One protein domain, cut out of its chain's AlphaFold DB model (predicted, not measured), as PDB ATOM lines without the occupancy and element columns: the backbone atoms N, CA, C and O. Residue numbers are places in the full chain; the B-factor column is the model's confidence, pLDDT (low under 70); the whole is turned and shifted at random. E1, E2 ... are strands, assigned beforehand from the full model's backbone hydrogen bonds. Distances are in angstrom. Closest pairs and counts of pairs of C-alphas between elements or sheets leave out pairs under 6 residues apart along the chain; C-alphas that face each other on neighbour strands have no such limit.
ATOM      1  N   ASN A 292       5.219 -30.024  -7.091       84.12
ATOM      2  CA  ASN A 292       6.339 -30.927  -6.884       84.12
ATOM      3  C   ASN A 292       7.332 -30.286  -5.911       84.12
ATOM      4  O   ASN A 292       7.803 -29.176  -6.157       84.12
ATOM      5  N   MET A 293       7.652 -30.971  -4.816       86.06
ATOM      6  CA  MET A 293       8.570 -30.500  -3.776       86.06
ATOM      7  C   MET A 293      10.043 -30.840  -4.059       86.06
ATOM      8  O   MET A 293      10.923 -30.343  -3.357       86.06
ATOM      9  N   ILE A 294      10.331 -31.660  -5.076       88.88
ATOM     10  CA  ILE A 294      11.696 -31.972  -5.516       88.88
ATOM     11  C   ILE A 294      12.115 -30.931  -6.546       88.88
ATOM     12  O   ILE A 294      11.615 -30.941  -7.666       88.88
ATOM     13  N   ASP A 295      13.052 -30.060  -6.177       88.19
ATOM     14  CA  ASP A 295      13.735 -29.167  -7.113       88.19
ATOM     15  C   ASP A 295      14.950 -29.882  -7.735       88.19
ATOM     16  O   ASP A 295      15.949 -30.083  -7.033       88.19
ATOM     17  N   PRO A 296      14.919 -30.241  -9.035       84.94
ATOM     18  CA  PRO A 296      16.037 -30.919  -9.686       84.94
ATOM     19  C   PRO A 296      17.334 -30.099  -9.684       84.94
ATOM     20  O   PRO A 296      18.415 -30.678  -9.726       84.94
ATOM     21  N   ALA A 297      17.250 -28.763  -9.613       83.31
ATOM     22  CA  ALA A 297      18.429 -27.895  -9.588       83.31
ATOM     23  C   ALA A 297      19.168 -27.917  -8.238       83.31
ATOM     24  O   ALA A 297      20.326 -27.504  -8.168       83.31
ATOM     25  N   SER A 298      18.508 -28.402  -7.182       86.94
ATOM     26  CA  SER A 298      19.033 -28.454  -5.813       86.94
ATOM     27  C   SER A 298      19.422 -29.871  -5.364       86.94
ATOM     28  O   SER A 298      19.760 -30.075  -4.197       86.94
ATOM     29  N   VAL A 299      19.363 -30.857  -6.265       91.69
ATOM     30  CA  VAL A 299      19.777 -32.244  -6.004       91.69
ATOM     31  C   VAL A 299      21.292 -32.313  -5.802       91.69
ATOM     32  O   VAL A 299      22.071 -31.727  -6.554       91.69
ATOM     33  N   ASP A 300      21.718 -33.057  -4.784       92.25
ATOM     34  CA  ASP A 300      23.125 -33.328  -4.524       92.25
ATOM     35  C   ASP A 300      23.560 -34.602  -5.259       92.25
ATOM     36  O   ASP A 300      23.436 -35.710  -4.744       92.25
ATOM     37  N   PHE A 301      24.103 -34.420  -6.462       91.31
ATOM     38  CA  PHE A 301      24.686 -35.488  -7.289       91.31
ATOM     39  C   PHE A 301      26.066 -35.970  -6.808       91.31
ATOM     40  O   PHE A 301      26.695 -36.821  -7.426       91.31
ATOM     41  N   SER A 302      26.613 -35.395  -5.733       88.31
ATOM     42  CA  SER A 302      27.923 -35.803  -5.206       88.31
ATOM     43  C   SER A 302      27.815 -36.801  -4.052       88.31
ATOM     44  O   SER A 302      28.791 -37.480  -3.706       88.31
ATOM     45  N   ARG A 303      26.640 -36.869  -3.415       91.19
ATOM     46  CA  ARG A 303      26.407 -37.652  -2.205       91.19
ATOM     47  C   ARG A 303      25.023 -38.274  -2.218       91.19
ATOM     48  O   ARG A 303      24.035 -37.625  -2.536       91.19
ATOM     49  N   ARG A 304      24.943 -39.494  -1.699       92.69
ATOM     50  CA  ARG A 304      23.676 -40.176  -1.431       92.69
ATOM     51  C   ARG A 304      23.357 -40.205   0.049       92.69
ATOM     52  O   ARG A 304      24.254 -40.223   0.902       92.69
ATOM     53  N   TYR A 305      22.072 -40.320   0.351       95.31
ATOM     54  CA  TYR A 305      21.639 -40.728   1.676       95.31
ATOM     55  C   TYR A 305      21.968 -42.213   1.908       95.31
ATOM     56  O   TYR A 305      21.777 -43.066   1.040       95.31
ATOM     57  N   SER A 306      22.490 -42.537   3.089       93.06
ATOM     58  CA  SER A 306      22.800 -43.908   3.495       93.06
ATOM     59  C   SER A 306      21.946 -44.300   4.693       93.06
ATOM     60  O   SER A 306      22.120 -43.776   5.792       93.06
ATOM     61  N   THR A 307      21.065 -45.284   4.505       92.00
ATOM     62  CA  THR A 307      20.194 -45.822   5.565       92.00
ATOM     63  C   THR A 307      20.966 -46.501   6.701       92.00
ATOM     64  O   THR A 307      20.462 -46.592   7.821       92.00
ATOM     65  N   GLY A 308      22.196 -46.961   6.437       91.06
ATOM     66  CA  GLY A 308      23.063 -47.584   7.439       91.06
ATOM     67  C   GLY A 308      23.742 -46.573   8.363       91.06
ATOM     68  O   GLY A 308      23.784 -46.771   9.573       91.06
ATOM     69  N   THR A 309      24.254 -45.472   7.805       91.88
ATOM     70  CA  THR A 309      24.929 -44.412   8.580       91.88
ATOM     71  C   THR A 309      23.984 -43.288   8.998       91.88
ATOM     72  O   THR A 309      24.379 -42.435   9.789       91.88
ATOM     73  N   LYS A 310      22.751 -43.276   8.471       95.31
ATOM     74  CA  LYS A 310      21.772 -42.187   8.586       95.31
ATOM     75  C   LYS A 310      22.354 -40.829   8.191       95.31
ATOM     76  O   LYS A 310      21.992 -39.811   8.764       95.31
ATOM     77  N   GLY A 311      23.282 -40.800   7.247       91.69
ATOM     78  CA  GLY A 311      23.983 -39.586   6.843       91.69
ATOM     79  C   GLY A 311      24.373 -39.637   5.376       91.69
ATOM     80  O   GLY A 311      24.032 -40.584   4.664       91.69
ATOM     81  N   PHE A 312      25.100 -38.617   4.937       93.00
ATOM     82  CA  PHE A 312      25.521 -38.481   3.547       93.00
ATOM     83  C   PHE A 312      26.863 -39.172   3.317       93.00
ATOM     84  O   PHE A 312      27.817 -38.960   4.067       93.00
ATOM     85  N   VAL A 313      26.940 -39.985   2.269       92.62
ATOM     86  CA  VAL A 313      28.171 -40.657   1.828       92.62
ATOM     87  C   VAL A 313      28.407 -40.357   0.353       92.62
ATOM     88  O   VAL A 313      27.448 -40.118  -0.378       92.62
ATOM     89  N   SER A 314      29.666 -40.363  -0.089       88.94
ATOM     90  CA  SER A 314      29.995 -40.209  -1.511       88.94
ATOM     91  C   SER A 314      29.273 -41.261  -2.347       88.94
ATOM     92  O   SER A 314      29.234 -42.434  -1.955       88.94
ATOM     93  N   ASP A 315      28.699 -40.841  -3.473       73.88
ATOM     94  CA  ASP A 315      27.998 -41.776  -4.341       73.88
ATOM     95  C   ASP A 315      28.965 -42.614  -5.195       73.88
ATOM     96  O   ASP A 315      29.955 -42.129  -5.743       73.88
ATOM     97  N   ALA A 316      28.670 -43.910  -5.269       75.75
ATOM     98  CA  ALA A 316      29.295 -44.878  -6.169       75.75
ATOM     99  C   ALA A 316      28.250 -45.844  -6.763       75.75
ATOM    100  O   ALA A 316      28.617 -46.824  -7.412       75.75
ATOM    101  N   LEU A 317      26.962 -45.610  -6.480       80.94
ATOM    102  CA  LEU A 317      25.849 -46.504  -6.777       80.94
ATOM    103  C   LEU A 317      24.838 -45.886  -7.749       80.94
ATOM    104  O   LEU A 317      23.836 -46.543  -8.010       80.94
ATOM    105  N   LYS A 318      25.112 -44.692  -8.298       89.19
ATOM    106  CA  LYS A 318      24.192 -43.931  -9.159       89.19
ATOM    107  C   LYS A 318      22.930 -43.495  -8.420       89.19
ATOM    108  O   LYS A 318      21.835 -43.520  -8.966       89.19
ATOM    109  N   ILE A 319      23.112 -43.109  -7.161       92.44
ATOM    110  CA  ILE A 319      22.052 -42.615  -6.286       92.44
ATOM    111  C   ILE A 319      22.447 -41.212  -5.840       92.44
ATOM    112  O   ILE A 319      23.528 -41.032  -5.285       92.44
ATOM    113  N   CYS A 320      21.546 -40.249  -5.966       93.81
ATOM    114  CA  CYS A 320      21.722 -38.911  -5.414       93.81
ATOM    115  C   CYS A 320      20.763 -38.658  -4.251       93.81
ATOM    116  O   CYS A 320      19.805 -39.398  -3.999       93.81
ATOM    117  N   ALA A 321      21.048 -37.604  -3.495       94.62
ATOM    118  CA  ALA A 321      20.148 -37.099  -2.474       94.62
ATOM    119  C   ALA A 321      19.368 -35.898  -3.012       94.62
ATOM    120  O   ALA A 321      19.945 -34.970  -3.581       94.62
ATOM    121  N   SER A 322      18.059 -35.863  -2.761       95.38
ATOM    122  CA  SER A 322      17.309 -34.615  -2.876       95.38
ATOM    123  C   SER A 322      17.920 -33.530  -1.976       95.38
ATOM    124  O   SER A 322      18.642 -33.818  -1.015       95.38
ATOM    125  N   ALA A 323      17.544 -32.273  -2.209       89.06
ATOM    126  CA  ALA A 323      17.704 -31.241  -1.191       89.06
ATOM    127  C   ALA A 323      16.983 -31.635   0.116       89.06
ATOM    128  O   ALA A 323      16.186 -32.579   0.153       89.06
ATOM    129  N   TYR A 324      17.224 -30.881   1.189       87.00
ATOM    130  CA  TYR A 324      16.394 -30.970   2.391       87.00
ATOM    131  C   TYR A 324      15.007 -30.419   2.060       87.00
ATOM    132  O   TYR A 324      14.833 -29.209   1.921       87.00
ATOM    133  N   ILE A 325      14.031 -31.309   1.920       87.44
ATOM    134  CA  ILE A 325      12.653 -30.963   1.581       87.44
ATOM    135  C   ILE A 325      11.896 -30.705   2.888       87.44
ATOM    136  O   ILE A 325      11.876 -31.590   3.747       87.44
ATOM    137  N   PRO A 326      11.285 -29.526   3.082       78.00
ATOM    138  CA  PRO A 326      10.556 -29.216   4.307       78.00
ATOM    139  C   PRO A 326       9.302 -30.088   4.445       78.00
ATOM    140  O   PRO A 326       8.552 -30.261   3.487       78.00
ATOM    141  N   VAL A 327       9.053 -30.609   5.647       70.00
ATOM    142  CA  VAL A 327       7.877 -31.433   5.976       70.00
ATOM    143  C   VAL A 327       7.315 -31.081   7.353       70.00
ATOM    144  O   VAL A 327       7.975 -30.423   8.156       70.00
ATOM    145  N   ARG A 328       6.096 -31.546   7.645       63.06
ATOM    146  CA  ARG A 328       5.448 -31.397   8.952       63.06
ATOM    147  C   ARG A 328       5.177 -32.760   9.572       63.06
ATOM    148  O   ARG A 328       4.763 -33.690   8.889       63.06
ATOM    149  N   GLU A 329       5.399 -32.863  10.874       68.00
ATOM    150  CA  GLU A 329       5.051 -34.049  11.649       68.00
ATOM    151  C   GLU A 329       3.554 -34.374  11.571       68.00
ATOM    152  O   GLU A 329       2.714 -33.478  11.600       68.00
ATOM    153  N   GLY A 330       3.216 -35.659  11.480       52.00
ATOM    154  CA  GLY A 330       1.844 -36.162  11.360       52.00
ATOM    155  C   GLY A 330       1.286 -36.168   9.935       52.00
ATOM    156  O   GLY A 330       0.366 -36.941   9.662       52.00
ATOM    157  N   GLU A 331       1.858 -35.379   9.024       59.97
ATOM    158  CA  GLU A 331       1.423 -35.297   7.629       59.97
ATOM    159  C   GLU A 331       1.913 -36.489   6.800       59.97
ATOM    160  O   GLU A 331       2.976 -37.073   7.055       59.97
ATOM    161  N   PHE A 332       1.132 -36.832   5.777       69.12
ATOM    162  CA  PHE A 332       1.511 -37.813   4.766       69.12
ATOM    163  C   PHE A 332       2.164 -37.126   3.574       69.12
ATOM    164  O   PHE A 332       1.776 -36.024   3.188       69.12
ATOM    165  N   TYR A 333       3.128 -37.809   2.967       87.31
ATOM    166  CA  TYR A 333       3.763 -37.395   1.726       87.31
ATOM    167  C   TYR A 333       3.927 -38.595   0.804       87.31
ATOM    168  O   TYR A 333       4.212 -39.704   1.262       87.31
ATOM    169  N   THR A 334       3.786 -38.358  -0.494       89.25
ATOM    170  CA  THR A 334       3.937 -39.371  -1.535       89.25
ATOM    171  C   THR A 334       5.049 -38.974  -2.494       89.25
ATOM    172  O   THR A 334       5.167 -37.814  -2.877       89.25
ATOM    173  N   VAL A 335       5.884 -39.945  -2.857       95.62
ATOM    174  CA  VAL A 335       6.915 -39.831  -3.887       95.62
ATOM    175  C   VAL A 335       6.543 -40.688  -5.093       95.62
ATOM    176  O   VAL A 335       6.048 -41.809  -4.942       95.62
ATOM    177  N   SER A 336       6.766 -40.166  -6.292       93.62
ATOM    178  CA  SER A 336       6.391 -40.811  -7.550       93.62
ATOM    179  C   SER A 336       7.338 -40.422  -8.689       93.62
ATOM    180  O   SER A 336       8.054 -39.422  -8.615       93.62
ATOM    181  N   GLY A 337       7.339 -41.235  -9.746       92.75
ATOM    182  CA  GLY A 337       8.188 -41.056 -10.923       92.75
ATOM    183  C   GLY A 337       9.393 -41.999 -10.966       92.75
ATOM    184  O   GLY A 337       9.809 -42.555  -9.951       92.75
ATOM    185  N   ASP A 338       9.915 -42.202 -12.175       92.38
ATOM    186  CA  ASP A 338      10.933 -43.215 -12.479       92.38
ATOM    187  C   ASP A 338      12.284 -42.957 -11.795       92.38
ATOM    188  O   ASP A 338      13.020 -43.903 -11.547       92.38
ATOM    189  N   ALA A 339      12.577 -41.706 -11.427       95.19
ATOM    190  CA  ALA A 339      13.824 -41.332 -10.763       95.19
ATOM    191  C   ALA A 339      13.760 -41.417  -9.225       95.19
ATOM    192  O   ALA A 339      14.660 -40.931  -8.539       95.19
ATOM    193  N   ILE A 340      12.696 -41.982  -8.643       96.94
ATOM    194  CA  ILE A 340      12.652 -42.274  -7.204       96.94
ATOM    195  C   ILE A 340      13.319 -43.627  -6.951       96.94
ATOM    196  O   ILE A 340      12.768 -44.675  -7.303       96.94
ATOM    197  N   PHE A 341      14.447 -43.604  -6.238       95.12
ATOM    198  CA  PHE A 341      15.202 -44.812  -5.930       95.12
ATOM    199  C   PHE A 341      14.326 -45.841  -5.207       95.12
ATOM    200  O   PHE A 341      13.772 -45.554  -4.144       95.12
ATOM    201  N   GLY A 342      14.255 -47.058  -5.749       92.00
ATOM    202  CA  GLY A 342      13.566 -48.202  -5.141       92.00
ATOM    203  C   GLY A 342      12.133 -48.451  -5.630       92.00
ATOM    204  O   GLY A 342      11.575 -49.514  -5.339       92.00
ATOM    205  N   LEU A 343      11.546 -47.545  -6.419       93.12
ATOM    206  CA  LEU A 343      10.281 -47.815  -7.106       93.12
ATOM    207  C   LEU A 343      10.437 -48.913  -8.183       93.12
ATOM    208  O   LEU A 343      11.536 -49.153  -8.677       93.12
ATOM    209  N   PRO A 344       9.358 -49.653  -8.525       89.31
ATOM    210  CA  PRO A 344       7.969 -49.509  -8.065       89.31
ATOM    211  C   PRO A 344       7.676 -50.167  -6.704       89.31
ATOM    212  O   PRO A 344       6.523 -50.225  -6.280       89.31
ATOM    213  N   THR A 345       8.686 -50.703  -6.011       92.56
ATOM    214  CA  THR A 345       8.481 -51.374  -4.722       92.56
ATOM    215  C   THR A 345       8.580 -50.355  -3.595       92.56
ATOM    216  O   THR A 345       9.678 -50.002  -3.192       92.56
ATOM    217  N   ALA A 346       7.451 -49.909  -3.038       89.12
ATOM    218  CA  ALA A 346       7.450 -48.839  -2.034       89.12
ATOM    219  C   ALA A 346       8.412 -49.073  -0.853       89.12
ATOM    220  O   ALA A 346       9.107 -48.157  -0.436       89.12
ATOM    221  N   THR A 347       8.529 -50.307  -0.355       91.06
ATOM    222  CA  THR A 347       9.462 -50.658   0.734       91.06
ATOM    223  C   THR A 347      10.942 -50.641   0.330       91.06
ATOM    224  O   THR A 347      11.808 -50.747   1.196       91.06
ATOM    225  N   GLY A 348      11.243 -50.530  -0.965       92.00
ATOM    226  CA  GLY A 348      12.584 -50.333  -1.511       92.00
ATOM    227  C   GLY A 348      13.048 -48.875  -1.483       92.00
ATOM    228  O   GLY A 348      14.251 -48.635  -1.585       92.00
ATOM    229  N   CYS A 349      12.126 -47.919  -1.313       96.56
ATOM    230  CA  CYS A 349      12.447 -46.498  -1.261       96.56
ATOM    231  C   CYS A 349      13.292 -46.137  -0.035       96.56
ATOM    232  O   CYS A 349      13.168 -46.734   1.038       96.56
ATOM    233  N   GLN A 350      14.160 -45.135  -0.189       96.25
ATOM    234  CA  GLN A 350      15.099 -44.718   0.852       96.25
ATOM    235  C   GLN A 350      15.034 -43.214   1.118       96.25
ATOM    236  O   GLN A 350      14.933 -42.400   0.203       96.25
ATOM    237  N   GLY A 351      15.155 -42.842   2.390       97.19
ATOM    238  CA  GLY A 351      15.213 -41.453   2.827       97.19
ATOM    239  C   GLY A 351      15.364 -41.326   4.340       97.19
ATOM    240  O   GLY A 351      15.299 -42.326   5.062       97.19
ATOM    241  N   GLY A 352      15.569 -40.102   4.821       97.25
ATOM    242  CA  GLY A 352      15.798 -39.806   6.237       97.25
ATOM    243  C   GLY A 352      15.036 -38.586   6.739       97.25
ATOM    244  O   GLY A 352      14.793 -37.658   5.973       97.25
ATOM    245  N   TYR A 353      14.707 -38.582   8.033       96.81
ATOM    246  CA  TYR A 353      14.106 -37.445   8.737       96.81
ATOM    247  C   TYR A 353      15.166 -36.591   9.438       96.81
ATOM    248  O   TYR A 353      16.030 -37.123  10.140       96.81
ATOM    249  N   PHE A 354      15.064 -35.271   9.318       94.38
ATOM    250  CA  PHE A 354      16.020 -34.304   9.856       94.38
ATOM    251  C   PHE A 354      15.307 -33.214  10.663       94.38
ATOM    252  O   PHE A 354      14.185 -32.811  10.350       94.38
ATOM    253  N   THR A 355      15.978 -32.716  11.701       81.12
ATOM    254  CA  THR A 355      15.461 -31.657  12.584       81.12
ATOM    255  C   THR A 355      15.776 -30.245  12.086       81.12
ATOM    256  O   THR A 355      15.176 -29.281  12.558       81.12
ATOM    257  N   ALA A 356      16.675 -30.108  11.108       70.94
ATOM    258  CA  ALA A 356      17.011 -28.851  10.447       70.94
ATOM    259  C   ALA A 356      17.580 -29.108   9.041       70.94
ATOM    260  O   ALA A 356      18.128 -30.182   8.774       70.94
ATOM    261  N   SER A 357      17.499 -28.106   8.164       78.56
ATOM    262  CA  SER A 357      18.217 -28.118   6.887       78.56
ATOM    263  C   SER A 357      19.731 -28.116   7.130       78.56
ATOM    264  O   SER A 357      20.225 -27.422   8.018       78.56
ATOM    265  N   GLY A 358      20.474 -28.925   6.372       82.50
ATOM    266  CA  GLY A 358      21.932 -29.044   6.500       82.50
ATOM    267  C   GLY A 358      22.425 -29.909   7.667       82.50
ATOM    268  O   GLY A 358      23.637 -30.037   7.851       82.50
ATOM    269  N   ALA A 359      21.529 -30.522   8.450       83.75
ATOM    270  CA  ALA A 359      21.912 -31.425   9.532       83.75
ATOM    271  C   ALA A 359      22.667 -32.658   8.983       83.75
ATOM    272  O   ALA A 359      22.154 -33.357   8.110       83.75
ATOM    273  N   PRO A 360      23.870 -32.989   9.492       85.75
ATOM    274  CA  PRO A 360      24.744 -33.986   8.866       85.75
ATOM    275  C   PRO A 360      24.209 -35.424   8.952       85.75
ATOM    276  O   PRO A 360      24.640 -36.289   8.187       85.75
ATOM    277  N   THR A 361      23.288 -35.683   9.883       92.00
ATOM    278  CA  THR A 361      22.669 -36.987  10.109       92.00
ATOM    279  C   THR A 361      21.167 -36.861  10.358       92.00
ATOM    280  O   THR A 361      20.692 -35.921  10.995       92.00
ATOM    281  N   ALA A 362      20.425 -37.845   9.864       95.62
ATOM    282  CA  ALA A 362      19.010 -38.037  10.116       95.62
ATOM    283  C   ALA A 362      18.787 -38.681  11.489       95.62
ATOM    284  O   ALA A 362      19.559 -39.539  11.933       95.62
ATOM    285  N   ILE A 363      17.673 -38.345  12.132       93.12
ATOM    286  CA  ILE A 363      17.269 -38.966  13.399       93.12
ATOM    287  C   ILE A 363      16.744 -40.397  13.173       93.12
ATOM    288  O   ILE A 363      17.016 -41.320  13.952       93.12
ATOM    289  N   ALA A 364      16.077 -40.631  12.042       95.56
ATOM    290  CA  ALA A 364      15.545 -41.929  11.640       95.56
ATOM    291  C   ALA A 364      15.464 -42.063  10.111       95.56
ATOM    292  O   ALA A 364      15.421 -41.061   9.398       95.56
ATOM    293  N   ASN A 365      15.438 -43.310   9.630       97.81
ATOM    294  CA  ASN A 365      15.121 -43.621   8.235       97.81
ATOM    295  C   ASN A 365      13.603 -43.518   8.027       97.81
ATOM    296  O   ASN A 365      12.830 -43.851   8.930       97.81
ATOM    297  N   ILE A 366      13.188 -43.121   6.830       97.88
ATOM    298  CA  ILE A 366      11.783 -43.127   6.420       97.88
ATOM    299  C   ILE A 366      11.333 -44.572   6.186       97.88
ATOM    300  O   ILE A 366      12.051 -45.367   5.580       97.88
ATOM    301  N   SER A 367      10.144 -44.912   6.682       94.81
ATOM    302  CA  SER A 367       9.480 -46.186   6.387       94.81
ATOM    303  C   SER A 367       8.382 -45.948   5.360       94.81
ATOM    304  O   SER A 367       7.357 -45.348   5.679       94.81
ATOM    305  N   PHE A 368       8.612 -46.404   4.134       96.88
ATOM    306  CA  PHE A 368       7.688 -46.225   3.019       96.88
ATOM    307  C   PHE A 368       6.696 -47.389   2.898       96.88
ATOM    308  O   PHE A 368       7.024 -48.546   3.175       96.88
ATOM    309  N   PHE A 369       5.488 -47.084   2.433       90.12
ATOM    310  CA  PHE A 369       4.414 -48.028   2.124       90.12
ATOM    311  C   PHE A 369       3.709 -47.628   0.822       90.12
ATOM    312  O   PHE A 369       3.993 -46.582   0.244       90.12
ATOM    313  N   ALA A 370       2.837 -48.493   0.301       87.50
ATOM    314  CA  ALA A 370       2.146 -48.218  -0.958       87.50
ATOM    315  C   ALA A 370       1.162 -47.035  -0.812       87.50
ATOM    316  O   ALA A 370       0.463 -46.974   0.203       87.50
ATOM    317  N   PRO A 371       1.076 -46.130  -1.805       76.88
ATOM    318  CA  PRO A 371       0.095 -45.050  -1.816       76.88
ATOM    319  C   PRO A 371      -1.333 -45.593  -1.903       76.88
ATOM    320  O   PRO A 371      -1.576 -46.689  -2.413       76.88
ATOM    321  N   VAL A 372      -2.300 -44.783  -1.465       58.72
ATOM    322  CA  VAL A 372      -3.737 -45.094  -1.559       58.72
ATOM    323  C   VAL A 372      -4.178 -45.222  -3.021       58.72
ATOM    324  O   VAL A 372      -5.096 -45.979  -3.339       58.72
ATOM    325  N   THR A 373      -3.538 -44.493  -3.940       65.06
ATOM    326  CA  THR A 373      -3.778 -44.572  -5.389       65.06
ATOM    327  C   THR A 373      -2.541 -44.103  -6.169       65.06
ATOM    328  O   THR A 373      -1.868 -43.167  -5.743       65.06
ATOM    329  N   GLY A 374      -2.287 -44.721  -7.331       75.69
ATOM    330  CA  GLY A 374      -1.214 -44.357  -8.271       75.69
ATOM    331  C   GLY A 374       0.115 -45.109  -8.056       75.69
ATOM    332  O   GLY A 374       0.285 -45.775  -7.036       75.69
ATOM    333  N   PRO A 375       1.050 -45.068  -9.027       83.00
ATOM    334  CA  PRO A 375       2.376 -45.670  -8.887       83.00
ATOM    335  C   PRO A 375       3.299 -44.764  -8.053       83.00
ATOM    336  O   PRO A 375       3.592 -43.639  -8.451       83.00
ATOM    337  N   GLY A 376       3.764 -45.246  -6.898       92.56
ATOM    338  CA  GLY A 376       4.618 -44.462  -6.003       92.56
ATOM    339  C   GLY A 376       4.862 -45.124  -4.649       92.56
ATOM    340  O   GLY A 376       4.591 -46.312  -4.461       92.56
ATOM    341  N   ALA A 377       5.364 -44.334  -3.704       94.06
ATOM    342  CA  ALA A 377       5.554 -44.716  -2.311       94.06
ATOM    343  C   ALA A 377       5.141 -43.569  -1.385       94.06
ATOM    344  O   ALA A 377       5.457 -42.413  -1.642       94.06
ATOM    345  N   THR A 378       4.477 -43.887  -0.283       91.62
ATOM    346  CA  THR A 378       3.978 -42.921   0.698       91.62
ATOM    347  C   THR A 378       4.640 -43.157   2.047       91.62
ATOM    348  O   THR A 378       5.021 -44.279   2.382       91.62
ATOM    349  N   PHE A 379       4.781 -42.096   2.834       94.69
ATOM    350  CA  PHE A 379       5.189 -42.168   4.229       94.69
ATOM    351  C   PHE A 379       4.432 -41.133   5.065       94.69
ATOM    352  O   PHE A 379       4.025 -40.089   4.560       94.69
ATOM    353  N   GLN A 380       4.274 -41.415   6.357       89.12
ATOM    354  CA  GLN A 380       3.809 -40.435   7.335       89.12
ATOM    355  C   GLN A 380       5.010 -39.916   8.121       89.12
ATOM    356  O   GLN A 380       5.893 -40.693   8.493       89.12
ATOM    357  N   VAL A 381       5.072 -38.614   8.388       80.75
ATOM    358  CA  VAL A 381       6.115 -38.054   9.254       80.75
ATOM    359  C   VAL A 381       5.768 -38.355  10.721       80.75
ATOM    360  O   VAL A 381       4.669 -38.015  11.159       80.75
ATOM    361  N   PRO A 382       6.658 -38.981  11.512       69.00
ATOM    362  CA  PRO A 382       6.412 -39.238  12.930       69.00
ATOM    363  C   PRO A 382       6.169 -37.956  13.733       69.00
ATOM    364  O   PRO A 382       6.802 -36.939  13.475       69.00
ATOM    365  N   VAL A 383       5.292 -38.020  14.736       63.38
ATOM    366  CA  VAL A 383       5.014 -36.897  15.648       63.38
ATOM    367  C   VAL A 383       5.914 -36.900  16.882       63.38
ATOM    368  O   VAL A 383       6.274 -37.961  17.397       63.38
ATOM    369  N   GLY A 384       6.238 -35.708  17.387       56.75
ATOM    370  CA  GLY A 384       6.945 -35.488  18.648       56.75
ATOM    371  C   GLY A 384       8.467 -35.639  18.576       56.75
ATOM    372  O   GLY A 384       9.093 -35.849  19.613       56.75
ATOM    373  N   GLN A 385       9.071 -35.566  17.389       66.62
ATOM    374  CA  GLN A 385      10.509 -35.776  17.167       66.62
ATOM    375  C   GLN A 385      11.251 -34.520  16.674       66.62
ATOM    376  O   GLN A 385      12.469 -34.555  16.494       66.62
ATOM    377  N   GLY A 386      10.543 -33.404  16.488       65.12
ATOM    378  CA  GLY A 386      11.093 -32.157  15.960       65.12
ATOM    379  C   GLY A 386      11.501 -32.253  14.489       65.12
ATOM    380  O   GLY A 386      12.419 -31.548  14.074       65.12
ATOM    381  N   ILE A 387      10.879 -33.142  13.709       74.06
ATOM    382  CA  ILE A 387      11.190 -33.317  12.287       74.06
ATOM    383  C   ILE A 387      10.694 -32.101  11.513       74.06
ATOM    384  O   ILE A 387       9.518 -31.749  11.562       74.06
ATOM    385  N   THR A 388      11.602 -31.485  10.764       66.62
ATOM    386  CA  THR A 388      11.300 -30.324   9.919       66.62
ATOM    387  C   THR A 388      11.616 -30.574   8.452       66.62
ATOM    388  O   THR A 388      11.084 -29.879   7.593       66.62
ATOM    389  N   HIS A 389      12.477 -31.551   8.145       90.19
ATOM    390  CA  HIS A 389      12.907 -31.845   6.781       90.19
ATOM    391  C   HIS A 389      13.032 -33.349   6.534       90.19
ATOM    392  O   HIS A 389      13.294 -34.132   7.450       90.19
ATOM    393  N   VAL A 390      12.917 -33.736   5.268       96.31
ATOM    394  CA  VAL A 390      13.319 -35.049   4.763       96.31
ATOM    395  C   VAL A 390      14.350 -34.917   3.657       96.31
ATOM    396  O   VAL A 390      14.455 -33.884   3.000       96.31
ATOM    397  N   VAL A 391      15.077 -36.000   3.426       97.75
ATOM    398  CA  VAL A 391      15.833 -36.215   2.192       97.75
ATOM    399  C   VAL A 391      15.380 -37.532   1.586       97.75
ATOM    400  O   VAL A 391      15.293 -38.535   2.298       97.75
ATOM    401  N   ILE A 392      15.104 -37.514   0.287       97.81
ATOM    402  CA  ILE A 392      14.697 -38.668  -0.514       97.81
ATOM    403  C   ILE A 392      15.879 -39.091  -1.384       97.81
ATOM    404  O   ILE A 392      16.604 -38.248  -1.913       97.81
ATOM    405  N   SER A 393      16.098 -40.399  -1.500       96.62
ATOM    406  CA  SER A 393      17.099 -40.951  -2.416       96.62
ATOM    407  C   SER A 393      16.510 -41.029  -3.820       96.62
ATOM    408  O   SER A 393      15.378 -41.481  -3.987       96.62
ATOM    409  N   LEU A 394      17.270 -40.580  -4.812       96.88
ATOM    410  CA  LEU A 394      16.846 -40.473  -6.205       96.88
ATOM    411  C   LEU A 394      17.833 -41.228  -7.105       96.88
ATOM    412  O   LEU A 394      19.009 -41.341  -6.757       96.88
ATOM    413  N   ASP A 395      17.359 -41.742  -8.236       94.50
ATOM    414  CA  ASP A 395      18.196 -42.384  -9.252       94.50
ATOM    415  C   ASP A 395      18.842 -41.332 -10.164       94.50
ATOM    416  O   ASP A 395      18.184 -40.422 -10.683       94.50
ATOM    417  N   GLU A 396      20.152 -41.462 -10.358       92.88
ATOM    418  CA  GLU A 396      20.921 -40.645 -11.291       92.88
ATOM    419  C   GLU A 396      20.955 -41.273 -12.683       92.88
ATOM    420  O   GLU A 396      21.063 -42.491 -12.838       92.88
ATOM    421  N   ASP A 397      20.980 -40.428 -13.711       89.06
ATOM    422  CA  ASP A 397      21.186 -40.876 -15.080       89.06
ATOM    423  C   ASP A 397      22.624 -41.389 -15.317       89.06
ATOM    424  O   ASP A 397      23.534 -41.324 -14.478       89.06
ATOM    425  N   ALA A 398      22.878 -41.877 -16.534       84.81
ATOM    426  CA  ALA A 398      24.201 -42.371 -16.910       84.81
ATOM    427  C   ALA A 398      25.323 -41.318 -16.744       84.81
ATOM    428  O   ALA A 398      26.489 -41.692 -16.565       84.81
ATOM    429  N   THR A 399      24.996 -40.021 -16.780       83.19
ATOM    430  CA  THR A 399      25.958 -38.919 -16.665       83.19
ATOM    431  C   THR A 399      26.320 -38.585 -15.218       83.19
ATOM    432  O   THR A 399      27.420 -38.084 -14.987       83.19
ATOM    433  N   GLY A 400      25.455 -38.911 -14.250       82.25
ATOM    434  CA  GLY A 400      25.617 -38.515 -12.844       82.25
ATOM    435  C   GLY A 400      25.458 -37.008 -12.621       82.25
ATOM    436  O   GLY A 400      26.007 -36.462 -11.671       82.25
ATOM    437  N   LEU A 401      24.790 -36.313 -13.546       84.56
ATOM    438  CA  LEU A 401      24.542 -34.866 -13.490       84.56
ATOM    439  C   LEU A 401      23.054 -34.518 -13.656       84.56
ATOM    440  O   LEU A 401      22.695 -33.341 -13.650       84.56
ATOM    441  N   ALA A 402      22.200 -35.526 -13.838       89.50
ATOM    442  CA  ALA A 402      20.758 -35.388 -13.950       89.50
ATOM    443  C   ALA A 402      20.056 -36.620 -13.359       89.50
ATOM    444  O   ALA A 402      20.679 -37.654 -13.121       89.50
ATOM    445  N   LEU A 403      18.757 -36.490 -13.100       93.25
ATOM    446  CA  LEU A 403      17.911 -37.589 -12.636       93.25
ATOM    447  C   LEU A 403      17.575 -38.544 -13.793       93.25
ATOM    448  O   LEU A 403      17.334 -38.077 -14.910       93.25
ATOM    449  N   ASP A 404      17.501 -39.852 -13.525       93.12
ATOM    450  CA  ASP A 404      17.092 -40.868 -14.513       93.12
ATOM    451  C   ASP A 404      15.565 -40.901 -14.690       93.12
ATOM    452  O   ASP A 404      14.868 -41.844 -14.323       93.12
ATOM    453  N   GLY A 405      15.019 -39.796 -15.200       92.25
ATOM    454  CA  GLY A 405      13.588 -39.613 -15.412       92.25
ATOM    455  C   GLY A 405      12.950 -38.603 -14.461       92.25
ATOM    456  O   GLY A 405      13.571 -37.649 -13.992       92.25
ATOM    457  N   GLN A 406      11.646 -38.763 -14.248       93.62
ATOM    458  CA  GLN A 406      10.842 -37.835 -13.457       93.62
ATOM    459  C   GLN A 406      10.899 -38.204 -11.975       93.62
ATOM    460  O   GLN A 406      10.756 -39.369 -11.628       93.62
ATOM    461  N   ALA A 407      11.054 -37.210 -11.104       94.88
ATOM    462  CA  ALA A 407      10.906 -37.369  -9.662       94.88
ATOM    463  C   ALA A 407       9.935 -36.318  -9.131       94.88
ATOM    464  O   ALA A 407      10.070 -35.125  -9.429       94.88
ATOM    465  N   GLN A 408       8.970 -36.764  -8.337       93.75
ATOM    466  CA  GLN A 408       8.009 -35.916  -7.658       93.75
ATOM    467  C   GLN A 408       7.882 -36.320  -6.195       93.75
ATOM    468  O   GLN A 408       7.865 -37.502  -5.866       93.75
ATOM    469  N   MET A 409       7.782 -35.318  -5.327       93.19
ATOM    470  CA  MET A 409       7.290 -35.473  -3.961       93.19
ATOM    471  C   MET A 409       6.153 -34.481  -3.748       93.19
ATOM    472  O   MET A 409       6.284 -33.315  -4.110       93.19
ATOM    473  N   GLU A 410       5.066 -34.934  -3.143       84.00
ATOM    474  CA  GLU A 410       3.862 -34.146  -2.886       84.00
ATOM    475  C   GLU A 410       3.291 -34.469  -1.499       84.00
ATOM    476  O   GLU A 410       3.492 -35.565  -0.968       84.00
ATOM    477  N   GLN A 411       2.593 -33.513  -0.884       73.38
ATOM    478  CA  GLN A 411       1.881 -33.751   0.374       73.38
ATOM    479  C   GLN A 411       0.576 -34.513   0.098       73.38
ATOM    480  O   GLN A 411      -0.206 -34.120  -0.764       73.38
ATOM    481  N   GLY A 412       0.320 -35.572   0.865       62.19
ATOM    482  CA  GLY A 412      -0.843 -36.448   0.746       62.19
ATOM    483  C   GLY A 412      -0.478 -37.925   0.572       62.19
ATOM    484  O   GLY A 412       0.690 -38.302   0.491       62.19
ATOM    485  N   GLU A 413      -1.505 -38.775   0.519       69.06
ATOM    486  CA  GLU A 413      -1.385 -40.244   0.437       69.06
ATOM    487  C   GLU A 413      -1.512 -40.807  -0.994       69.06
ATOM    488  O   GLU A 413      -1.561 -42.024  -1.190       69.06
ATOM    489  N   MET A 414      -1.620 -39.938  -2.001       67.00
ATOM    490  CA  MET A 414      -1.842 -40.312  -3.399       67.00
ATOM    491  C   MET A 414      -0.670 -39.862  -4.267       67.00
ATOM    492  O   MET A 414      -0.139 -38.775  -4.071       67.00
ATOM    493  N   ALA A 415      -0.313 -40.678  -5.259       77.31
ATOM    494  CA  ALA A 415       0.607 -40.276  -6.315       77.31
ATOM    495  C   ALA A 415      -0.195 -39.610  -7.441       77.31
ATOM    496  O   ALA A 415      -1.068 -40.251  -8.039       77.31
ATOM    497  N   THR A 416       0.080 -38.337  -7.731       73.69
ATOM    498  CA  THR A 416      -0.587 -37.606  -8.818       73.69
ATOM    499  C   THR A 416       0.228 -37.629 -10.114       73.69
ATOM    500  O   THR A 416       1.303 -38.221 -10.204       73.69
ATOM    501  N   VAL A 417      -0.332 -37.044 -11.178       78.00
ATOM    502  CA  VAL A 417       0.360 -36.900 -12.468       78.00
ATOM    503  C   VAL A 417       1.536 -35.943 -12.299       78.00
ATOM    504  O   VAL A 417       1.366 -34.874 -11.716       78.00
ATOM    505  N   TYR A 418       2.689 -36.304 -12.867       84.62
ATOM    506  CA  TYR A 418       3.911 -35.510 -12.768       84.62
ATOM    507  C   TYR A 418       3.703 -34.032 -13.137       84.62
ATOM    508  O   TYR A 418       3.176 -33.705 -14.206       84.62
ATOM    509  N   GLN A 419       4.199 -33.153 -12.269       77.75
ATOM    510  CA  GLN A 419       4.355 -31.721 -12.485       77.75
ATOM    511  C   GLN A 419       5.826 -31.325 -12.260       77.75
ATOM    512  O   GLN A 419       6.479 -31.830 -11.341       77.75
ATOM    513  N   PRO A 420       6.386 -30.410 -13.069       78.81
ATOM    514  CA  PRO A 420       7.718 -29.880 -12.809       78.81
ATOM    515  C   PRO A 420       7.722 -29.008 -11.546       78.81
ATOM    516  O   PRO A 420       6.721 -28.369 -11.217       78.81
ATOM    517  N   TYR A 421       8.870 -28.929 -10.871       75.00
ATOM    518  CA  TYR A 421       9.075 -27.953  -9.803       75.00
ATOM    519  C   TYR A 421       8.873 -26.527 -10.338       75.00
ATOM    520  O   TYR A 421       9.536 -26.109 -11.291       75.00
ATOM    521  N   ALA A 422       7.957 -25.779  -9.727       72.62
ATOM    522  CA  ALA A 422       7.636 -24.409 -10.103       72.62
ATOM    523  C   ALA A 422       7.242 -23.606  -8.858       72.62
ATOM    524  O   ALA A 422       6.078 -23.589  -8.456       72.62
ATOM    525  N   ALA A 423       8.220 -22.926  -8.258       60.44
ATOM    526  CA  ALA A 423       7.998 -22.073  -7.097       60.44
ATOM    527  C   ALA A 423       7.017 -20.926  -7.419       60.44
ATOM    528  O   ALA A 423       7.275 -20.087  -8.284       60.44
TER     529      ALA A 423
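What this domain is: This is residues 292 to 423 of the 909 residues of an uncharacterized protein of Ramlibacter sp (UniProt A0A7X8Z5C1). With little regular structure, this is a rounded body mostly of loops: a small sheet, E3 E7 E5, runs through the middle, E1 of the hairpin E1 and E2 packs on it, and a second sheet, E6 E4 E8, stands apart across from the hairpin. The 132 printed residues have eight named strands, E1 to E8, all antiparallel in their sheets, and no named helix: all strand, with 35 residues in strands. It is compact, radius of gyration 13.2 A, spanning 39 by 32 by 29 A.

How they stand to each other: In the hairpin of E1, residues 303 to 306, and E2, 311 to 314, find N 304 and O 313 2.9 A apart. E1 comes closest to E3, 319 to 321, at C-alphas 304 and 320, 4.6 A. E7, 389 to 395, is the antiparallel neighbour of E3, with N 394 and O 320 within hydrogen-bond range at 2.9 A, and of E5, 351 to 354, with N 354 and O 389 within hydrogen-bond range at 2.8 A. E4, 332 to 336, is the antiparallel neighbour of E6, 377 to 380, with N 335 and O 377 within hydrogen-bond range at 2.8 A, and of E8, 408 to 411, with N 334 and O 410 within hydrogen-bond range at 2.8 A.

Where its parts are: E1 begins at C-alpha 303, (26.407, -37.652, -2.205); E7 runs 19.9 A; E8 ends at C-alpha 411, (1.881, -33.751, 0.374).

The domain as a whole: The printed part has no cut; links E4 to E5, E5 to E6 and E7 to E8 are long. Seventeen residues have pLDDT under 70, among them 328 to 332.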